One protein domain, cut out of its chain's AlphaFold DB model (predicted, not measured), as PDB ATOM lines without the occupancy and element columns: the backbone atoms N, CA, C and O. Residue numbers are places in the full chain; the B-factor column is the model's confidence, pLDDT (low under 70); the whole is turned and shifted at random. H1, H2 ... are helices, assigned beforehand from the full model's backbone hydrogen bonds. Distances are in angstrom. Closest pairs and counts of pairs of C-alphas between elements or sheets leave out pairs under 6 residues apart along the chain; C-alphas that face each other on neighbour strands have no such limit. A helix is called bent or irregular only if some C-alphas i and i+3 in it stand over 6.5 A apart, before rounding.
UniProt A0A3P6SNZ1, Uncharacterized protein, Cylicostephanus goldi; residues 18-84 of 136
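This is residues 18 to 84 of the 136 residues of an uncharacterized protein of Cylicostephanus goldi (UniProt A0A3P6SNZ1). Starting from the first printed residue, you will see a helical hairpin with unequal legs: the shorter helix H1 runs to a tight turn, and the longer helix H2 folds back beside it and runs on well past it. Residues 63 to 84 stand free and stick out as a long arm, of which 63 to 82 belong to H2. The printed part has 67 residues with two named helices, H1 then H2, and no named strand; its class is all helix. It is extended, with a radius of gyration of the C-alphas of 20.0 A, and the C-alphas span 69 by 19 by 12 A.

Look first at H1, residues 18 to 40, and then at H2, residues 45 to 82, which follows it after a tight link of 4 residues. The two form a helical hairpin: they touch, and the closest C-alphas, those of Ile 23 and Arg 55, are 5.9 A apart. Their lines stand at a shallow tilt of 22 degrees, and they run opposite ways. H2 touches H1 with residues 48 to 58 alone. In the backbone of H1 every O i to N i+4 pair is within hydrogen-bond range; in H2, 32 of 34 are.

Find C-alpha 18 at (4.706, 14.142, 63.600); from there H1 runs 32.3 A to C-alpha 40 at (-7.119, -15.493, 68.495). Pick up H2 at C-alpha 45 at (5.658, -10.950, 70.496), and go 54.6 A to its end, C-alpha 82 at (34.355, 34.820, 78.753). Neither helix is bent.

The two C-alphas farthest apart, those of Leu 40 and Ala 84, are 69.1 A apart, and the outline is a rod. The printed part has no cut. Mean pLDDT of the printed part is 85.2; look for values under 70 at residues 66 to 72, 74 to 75, 77 to 78 and 80 to 84.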
ATOM      1  N   SER A  18       4.519  15.423  64.287       88.75
ATOM      2  CA  SER A  18       4.706  14.142  63.600       88.75
ATOM      3  C   SER A  18       5.147  13.023  64.549       88.75
ATOM      4  O   SER A  18       4.627  11.911  64.448       88.75
ATOM      5  N   ALA A  19       6.041  13.304  65.505       89.12
ATOM      6  CA  ALA A  19       6.461  12.336  66.517       89.12
ATOM      7  C   ALA A  19       5.300  11.931  67.440       89.12
ATOM      8  O   ALA A  19       5.121  10.744  67.710       89.12
ATOM      9  N   LEU A  20       4.478  12.889  67.883       91.50
ATOM     10  CA  LEU A  20       3.296  12.610  68.711       91.50
ATOM     11  C   LEU A  20       2.271  11.740  67.981       91.50
ATOM     12  O   LEU A  20       1.795  10.748  68.542       91.50
ATOM     13  N   THR A  21       1.967  12.078  66.727       93.88
ATOM     14  CA  THR A  21       1.072  11.274  65.889       93.88
ATOM     15  C   THR A  21       1.606   9.854  65.760       93.88
ATOM     16  O   THR A  21       0.884   8.900  66.043       93.88
ATOM     17  N   ARG A  22       2.897   9.696  65.446       94.69
ATOM     18  CA  ARG A  22       3.496   8.373  65.258       94.69
ATOM     19  C   ARG A  22       3.502   7.527  66.533       94.69
ATOM     20  O   ARG A  22       3.218   6.335  66.472       94.69
ATOM     21  N   ILE A  23       3.784   8.121  67.695       93.88
ATOM     22  CA  ILE A  23       3.702   7.424  68.992       93.88
ATOM     23  C   ILE A  23       2.275   6.931  69.251       93.88
ATOM     24  O   ILE A  23       2.090   5.815  69.739       93.88
ATOM     25  N   THR A  24       1.278   7.752  68.921       94.88
ATOM     26  CA  THR A  24      -0.138   7.409  69.094       94.88
ATOM     27  C   THR A  24      -0.541   6.249  68.183       94.88
ATOM     28  O   THR A  24      -1.151   5.292  68.652       94.88
ATOM     29  N   GLU A  25      -0.138   6.288  66.909       97.00
ATOM     30  CA  GLU A  25      -0.356   5.197  65.947       97.00
ATOM     31  C   GLU A  25       0.262   3.880  66.424       97.00
ATOM     32  O   GLU A  25      -0.410   2.851  66.430       97.00
ATOM     33  N   ILE A  26       1.516   3.916  66.884       96.75
ATOM     34  CA  ILE A  26       2.199   2.741  67.438       96.75
ATOM     35  C   ILE A  26       1.434   2.197  68.654       96.75
ATOM     36  O   ILE A  26       1.275   0.986  68.790       96.75
ATOM     37  N   GLY A  27       0.931   3.076  69.527       95.56
ATOM     38  CA  GLY A  27       0.100   2.689  70.668       95.56
ATOM     39  C   GLY A  27      -1.169   1.942  70.254       95.56
ATOM     40  O   GLY A  27      -1.492   0.909  70.838       95.56
ATOM     41  N   ALA A  28      -1.853   2.426  69.216       97.19
ATOM     42  CA  ALA A  28      -3.033   1.767  68.666       97.19
ATOM     43  C   ALA A  28      -2.692   0.410  68.021       97.19
ATOM     44  O   ALA A  28      -3.396  -0.568  68.267       97.19
ATOM     45  N   GLU A  29      -1.600   0.322  67.253       97.12
ATOM     46  CA  GLU A  29      -1.146  -0.932  66.633       97.12
ATOM     47  C   GLU A  29      -0.794  -1.982  67.699       97.12
ATOM     48  O   GLU A  29      -1.239  -3.125  67.614       97.12
ATOM     49  N   MET A  30      -0.071  -1.593  68.755       96.38
ATOM     50  CA  MET A  30       0.246  -2.495  69.868       96.38
ATOM     51  C   MET A  30      -1.013  -2.988  70.589       96.38
ATOM     52  O   MET A  30      -1.105  -4.173  70.902       96.38
ATOM     53  N   ALA A  31      -2.000  -2.114  70.817       96.62
ATOM     54  CA  ALA A  31      -3.261  -2.501  71.449       96.62
ATOM     55  C   ALA A  31      -4.041  -3.521  70.600       96.62
ATOM     56  O   ALA A  31      -4.524  -4.519  71.130       96.62
ATOM     57  N   GLN A  32      -4.108  -3.315  69.281       96.56
ATOM     58  CA  GLN A  32      -4.754  -4.257  68.363       96.56
ATOM     59  C   GLN A  32      -4.033  -5.608  68.316       96.56
ATOM     60  O   GLN A  32      -4.679  -6.654  68.301       96.56
ATOM     61  N   LEU A  33      -2.698  -5.609  68.300       95.88
ATOM     62  CA  LEU A  33      -1.910  -6.844  68.301       95.88
ATOM     63  C   LEU A  33      -2.057  -7.619  69.612       95.88
ATOM     64  O   LEU A  33      -2.111  -8.849  69.582       95.88
ATOM     65  N   GLN A  34      -2.159  -6.911  70.738       94.50
ATOM     66  CA  GLN A  34      -2.444  -7.520  72.034       94.50
ATOM     67  C   GLN A  34      -3.845  -8.146  72.045       94.50
ATOM     68  O   GLN A  34      -3.994  -9.308  72.405       94.50
ATOM     69  N   GLU A  35      -4.855  -7.432  71.545       95.56
ATOM     70  CA  GLU A  35      -6.221  -7.952  71.432       95.56
ATOM     71  C   GLU A  35      -6.303  -9.189  70.520       95.56
ATOM     72  O   GLU A  35      -6.995 -10.154  70.843       95.56
ATOM     73  N   GLN A  36      -5.585  -9.199  69.393       95.00
ATOM     74  CA  GLN A  36      -5.496 -10.376  68.523       95.00
ATOM     75  C   GLN A  36      -4.832 -11.560  69.228       95.00
ATOM     76  O   GLN A  36      -5.269 -12.697  69.051       95.00
ATOM     77  N   GLN A  37      -3.803 -11.309  70.038       94.50
ATOM     78  CA  GLN A  37      -3.153 -12.354  70.820       94.50
ATOM     79  C   GLN A  37      -4.110 -12.934  71.869       94.50
ATOM     80  O   GLN A  37      -4.202 -14.154  71.995       94.50
ATOM     81  N   ASP A  38      -4.887 -12.086  72.542       94.69
ATOM     82  CA  ASP A  38      -5.834 -12.507  73.577       94.69
ATOM     83  C   ASP A  38      -7.063 -13.229  72.991       94.69
ATOM     84  O   ASP A  38      -7.554 -14.197  73.570       94.69
ATOM     85  N   LYS A  39      -7.565 -12.787  71.828       95.81
ATOM     86  CA  LYS A  39      -8.774 -13.348  71.194       95.81
ATOM     87  C   LYS A  39      -8.508 -14.552  70.303       95.81
ATOM     88  O   LYS A  39      -9.335 -15.459  70.242       95.81
ATOM     89  N   LEU A  40      -7.412 -14.519  69.549       95.00
ATOM     90  CA  LEU A  40      -7.119 -15.493  68.495       95.00
ATOM     91  C   LEU A  40      -5.928 -16.392  68.849       95.00
ATOM     92  O   LEU A  40      -5.657 -17.342  68.120       95.00
ATOM     93  N   GLY A  41      -5.201 -16.106  69.937       91.50
ATOM     94  CA  GLY A  41      -3.998 -16.852  70.316       91.50
ATOM     95  C   GLY A  41      -2.813 -16.643  69.365       91.50
ATOM     96  O   GLY A  41      -1.870 -17.432  69.383       91.50
ATOM     97  N   ILE A  42      -2.852 -15.612  68.511       92.12
ATOM     98  CA  ILE A  42      -1.789 -15.313  67.539       92.12
ATOM     99  C   ILE A  42      -0.580 -14.739  68.278       92.12
ATOM    100  O   ILE A  42      -0.701 -13.768  69.021       92.12
ATOM    101  N   ASN A  43       0.606 -15.309  68.055       94.25
ATOM    102  CA  ASN A  43       1.829 -14.788  68.655       94.25
ATOM    103  C   ASN A  43       2.290 -13.516  67.930       94.25
ATOM    104  O   ASN A  43       2.768 -13.587  66.800       94.25
ATOM    105  N   ASN A  44       2.203 -12.373  68.612       95.94
ATOM    106  CA  ASN A  44       2.643 -11.077  68.091       95.94
ATOM    107  C   ASN A  44       3.886 -10.534  68.816       95.94
ATOM    108  O   ASN A  44       4.223  -9.360  68.679       95.94
ATOM    109  N   SER A  45       4.585 -11.374  69.585       93.56
ATOM    110  CA  SER A  45       5.658 -10.950  70.496       93.56
ATOM    111  C   SER A  45       6.796 -10.200  69.793       93.56
ATOM    112  O   SER A  45       7.213  -9.137  70.254       93.56
ATOM    113  N   GLN A  46       7.246 -10.699  68.638       95.81
ATOM    114  CA  GLN A  46       8.272 -10.034  67.834       95.81
ATOM    115  C   GLN A  46       7.797  -8.657  67.354       95.81
ATOM    116  O   GLN A  46       8.505  -7.665  67.515       95.81
ATOM    117  N   ARG A  47       6.572  -8.573  66.821       96.00
ATOM    118  CA  ARG A  47       6.025  -7.320  66.291       96.00
ATOM    119  C   ARG A  47       5.810  -6.279  67.389       96.00
ATOM    120  O   ARG A  47       6.145  -5.114  67.198       96.00
ATOM    121  N   LEU A  48       5.305  -6.698  68.548       95.62
ATOM    122  CA  LEU A  48       5.178  -5.842  69.730       95.62
ATOM    123  C   LEU A  48       6.546  -5.307  70.173       95.62
ATOM    124  O   LEU A  48       6.677  -4.115  70.444       95.62
ATOM    125  N   SER A  49       7.584  -6.152  70.169       96.25
ATOM    126  CA  SER A  49       8.952  -5.731  70.487       96.25
ATOM    127  C   SER A  49       9.491  -4.696  69.493       96.25
ATOM    128  O   SER A  49      10.104  -3.711  69.903       96.25
ATOM    129  N   GLU A  50       9.258  -4.885  68.193       97.25
ATOM    130  CA  GLU A  50       9.661  -3.926  67.155       97.25
ATOM    131  C   GLU A  50       8.960  -2.573  67.330       97.25
ATOM    132  O   GLU A  50       9.601  -1.523  67.256       97.25
ATOM    133  N   LEU A  51       7.655  -2.581  67.602       97.38
ATOM    134  CA  LEU A  51       6.867  -1.371  67.839       97.38
ATOM    135  C   LEU A  51       7.309  -0.635  69.110       97.38
ATOM    136  O   LEU A  51       7.450   0.591  69.102       97.38
ATOM    137  N   GLN A  52       7.610  -1.372  70.179       95.50
ATOM    138  CA  GLN A  52       8.165  -0.809  71.406       95.50
ATOM    139  C   GLN A  52       9.526  -0.144  71.149       95.50
ATOM    140  O   GLN A  52       9.763   0.971  71.619       95.50
ATOM    141  N   ALA A  53      10.393  -0.790  70.362       95.75
ATOM    142  CA  ALA A  53      11.683  -0.232  69.969       95.75
ATOM    143  C   ALA A  53      11.518   1.040  69.120       95.75
ATOM    144  O   ALA A  53      12.178   2.040  69.393       95.75
ATOM    145  N   GLN A  54      10.586   1.058  68.159       95.81
ATOM    146  CA  GLN A  54      10.276   2.260  67.372       95.81
ATOM    147  C   GLN A  54       9.806   3.416  68.259       95.81
ATOM    148  O   GLN A  54      10.289   4.540  68.119       95.81
ATOM    149  N   ARG A  55       8.906   3.146  69.213       93.88
ATOM    150  CA  ARG A  55       8.450   4.152  70.180       93.88
ATOM    151  C   ARG A  55       9.616   4.688  71.013       93.88
ATOM    152  O   ARG A  55       9.717   5.898  71.191       93.88
ATOM    153  N   ALA A  56      10.501   3.815  71.497       92.12
ATOM    154  CA  ALA A  56      11.679   4.211  72.265       92.12
ATOM    155  C   ALA A  56      12.645   5.090  71.450       92.12
ATOM    156  O   ALA A  56      13.128   6.092  71.971       92.12
ATOM    157  N   SER A  57      12.867   4.776  70.171       92.69
ATOM    158  CA  SER A  57      13.710   5.583  69.281       92.69
ATOM    159  C   SER A  57      13.174   7.003  69.093       92.69
ATOM    160  O   SER A  57      13.943   7.957  69.186       92.69
ATOM    161  N   ILE A  58      11.859   7.168  68.909       90.62
ATOM    162  CA  ILE A  58      11.231   8.497  68.782       90.62
ATOM    163  C   ILE A  58      11.373   9.292  70.089       90.62
ATOM    164  O   ILE A  58      11.674  10.486  70.070       90.62
ATOM    165  N   LEU A  59      11.184   8.633  71.238       89.56
ATOM    166  CA  LEU A  59      11.375   9.264  72.547       89.56
ATOM    167  C   LEU A  59      12.829   9.716  72.744       89.56
ATOM    168  O   LEU A  59      13.067  10.829  73.209       89.56
ATOM    169  N   LEU A  60      13.797   8.884  72.357       88.19
ATOM    170  CA  LEU A  60      15.219   9.205  72.452       88.19
ATOM    171  C   LEU A  60      15.611  10.371  71.534       88.19
ATOM    172  O   LEU A  60      16.359  11.256  71.947       88.19
ATOM    173  N   GLU A  61      15.092  10.409  70.308       86.94
ATOM    174  CA  GLU A  61      15.298  11.525  69.378       86.94
ATOM    175  C   GLU A  61      14.753  12.846  69.949       86.94
ATOM    176  O   GLU A  61      15.435  13.875  69.921       86.94
ATOM    177  N   ALA A  62      13.559  12.816  70.546       83.50
ATOM    178  CA  ALA A  62      12.962  13.991  71.172       83.50
ATOM    179  C   ALA A  62      13.779  14.490  72.376       83.50
ATOM    180  O   ALA A  62      13.952  15.700  72.540       83.50
ATOM    181  N   LEU A  63      14.303  13.574  73.199       80.12
ATOM    182  CA  LEU A  63      15.149  13.905  74.349       80.12
ATOM    183  C   LEU A  63      16.517  14.447  73.912       80.12
ATOM    184  O   LEU A  63      16.946  15.505  74.365       80.12
ATOM    185  N   SER A  64      17.185  13.773  72.976       78.62
ATOM    186  CA  SER A  64      18.500  14.194  72.471       78.62
ATOM    187  C   SER A  64      18.461  15.572  71.805       78.62
ATOM    188  O   SER A  64      19.350  16.391  72.041       78.62
ATOM    189  N   SER A  65      17.395  15.879  71.062       71.25
ATOM    190  CA  SER A  65      17.188  17.199  70.452       71.25
ATOM    191  C   SER A  65      17.122  18.332  71.488       71.25
ATOM    192  O   SER A  65      17.495  19.468  71.193       71.25
ATOM    193  N   GLN A  66      16.694  18.042  72.719       67.75
ATOM    194  CA  GLN A  66      16.621  19.026  73.801       67.75
ATOM    195  C   GLN A  66      17.953  19.209  74.524       67.75
ATOM    196  O   GLN A  66      18.336  20.343  74.816       67.75
ATOM    197  N   ASN A  67      18.700  18.124  74.744       59.31
ATOM    198  CA  ASN A  67      20.032  18.191  75.347       59.31
ATOM    199  C   ASN A  67      21.015  19.025  74.505       59.31
ATOM    200  O   ASN A  67      21.885  19.695  75.067       59.31
ATOM    201  N   VAL A  68      20.868  19.045  73.172       60.16
ATOM    202  CA  VAL A  68      21.641  19.955  72.305       60.16
ATOM    203  C   VAL A  68      21.275  21.412  72.585       60.16
ATOM    204  O   VAL A  68      22.168  22.246  72.726       60.16
ATOM    205  N   GLY A  69      19.984  21.723  72.730       60.34
ATOM    206  CA  GLY A  69      19.516  23.069  73.067       60.34
ATOM    207  C   GLY A  69      20.101  23.584  74.384       60.34
ATOM    208  O   GLY A  69      20.623  24.697  74.424       60.34
ATOM    209  N   GLU A  70      20.088  22.762  75.436       60.88
ATOM    210  CA  GLU A  70      20.674  23.103  76.740       60.88
ATOM    211  C   GLU A  70      22.200  23.275  76.666       60.88
ATOM    212  O   GLU A  70      22.749  24.246  77.195       60.88
ATOM    213  N   THR A  71      22.885  22.384  75.943       64.19
ATOM    214  CA  THR A  71      24.344  22.436  75.764       64.19
ATOM    215  C   THR A  71      24.773  23.689  75.004       64.19
ATOM    216  O   THR A  71      25.702  24.375  75.433       64.19
ATOM    217  N   VAL A  72      24.079  24.039  73.915       66.69
ATOM    218  CA  VAL A  72      24.353  25.256  73.138       66.69
ATOM    219  C   VAL A  72      24.072  26.500  73.974       66.69
ATOM    220  O   VAL A  72      24.899  27.408  73.995       66.69
ATOM    221  N   LEU A  73      22.966  26.550  74.724       70.75
ATOM    222  CA  LEU A  73      22.679  27.682  75.614       70.75
ATOM    223  C   LEU A  73      23.751  27.841  76.701       70.75
ATOM    224  O   LEU A  73      24.147  28.963  77.019       70.75
ATOM    225  N   SER A  74      24.226  26.728  77.262       67.69
ATOM    226  CA  SER A  74      25.305  26.707  78.250       67.69
ATOM    227  C   SER A  74      26.625  27.197  77.649       67.69
ATOM    228  O   SER A  74      27.265  28.081  78.218       67.69
ATOM    229  N   GLN A  75      26.990  26.728  76.452       68.38
ATOM    230  CA  GLN A  75      28.175  27.200  75.731       68.38
ATOM    231  C   GLN A  75      28.076  28.680  75.361       68.38
ATOM    232  O   GLN A  75      29.023  29.423  75.596       68.38
ATOM    233  N   VAL A  76      26.932  29.150  74.862       70.75
ATOM    234  CA  VAL A  76      26.717  30.573  74.554       70.75
ATOM    235  C   VAL A  76      26.836  31.427  75.816       70.75
ATOM    236  O   VAL A  76      27.480  32.471  75.775       70.75
ATOM    237  N   LYS A  77      26.295  30.980  76.959       69.12
ATOM    238  CA  LYS A  77      26.477  31.664  78.252       69.12
ATOM    239  C   LYS A  77      27.942  31.701  78.683       69.12
ATOM    240  O   LYS A  77      28.405  32.750  79.121       69.12
ATOM    241  N   GLN A  78      28.675  30.597  78.547       69.25
ATOM    242  CA  GLN A  78      30.100  30.538  78.886       69.25
ATOM    243  C   GLN A  78      30.940  31.440  77.975       69.25
ATOM    244  O   GLN A  78      31.785  32.181  78.468       69.25
ATOM    245  N   VAL A  79      30.673  31.442  76.668       75.31
ATOM    246  CA  VAL A  79      31.351  32.314  75.700       75.31
ATOM    247  C   VAL A  79      31.001  33.779  75.950       75.31
ATOM    248  O   VAL A  79      31.897  34.611  75.961       75.31
ATOM    249  N   ALA A  80      29.736  34.112  76.220       68.00
ATOM    250  CA  ALA A  80      29.327  35.472  76.571       68.00
ATOM    251  C   ALA A  80      29.959  35.947  77.892       68.00
ATOM    252  O   ALA A  80      30.362  37.103  77.993       68.00
ATOM    253  N   ALA A  81      30.096  35.062  78.885       63.78
ATOM    254  CA  ALA A  81      30.790  35.354  80.137       63.78
ATOM    255  C   ALA A  81      32.306  35.525  79.942       63.78
ATOM    256  O   ALA A  81      32.900  36.409  80.550       63.78
ATOM    257  N   ALA A  82      32.930  34.723  79.075       66.25
ATOM    258  CA  ALA A  82      34.355  34.820  78.753       66.25
ATOM    259  C   ALA A  82      34.686  36.007  77.828       66.25
ATOM    260  O   ALA A  82      35.790  36.544  77.882       66.25
ATOM    261  N   ALA A  83      33.736  36.427  76.991       63.78
ATOM    262  CA  ALA A  83      33.834  37.601  76.127       63.78
ATOM    263  C   ALA A  83      33.437  38.902  76.843       63.78
ATOM    264  O   ALA A  83      33.633  39.988  76.290       63.78
ATOM    265  N   ALA A  84      32.890  38.820  78.063       54.31
ATOM    266  CA  ALA A  84      32.664  39.997  78.883       54.31
ATOM    267  C   ALA A  84      34.025  40.651  79.175       54.31
ATOM    268  O   ALA A  84      34.936  39.977  79.664       54.31
TER     269      ALA A  84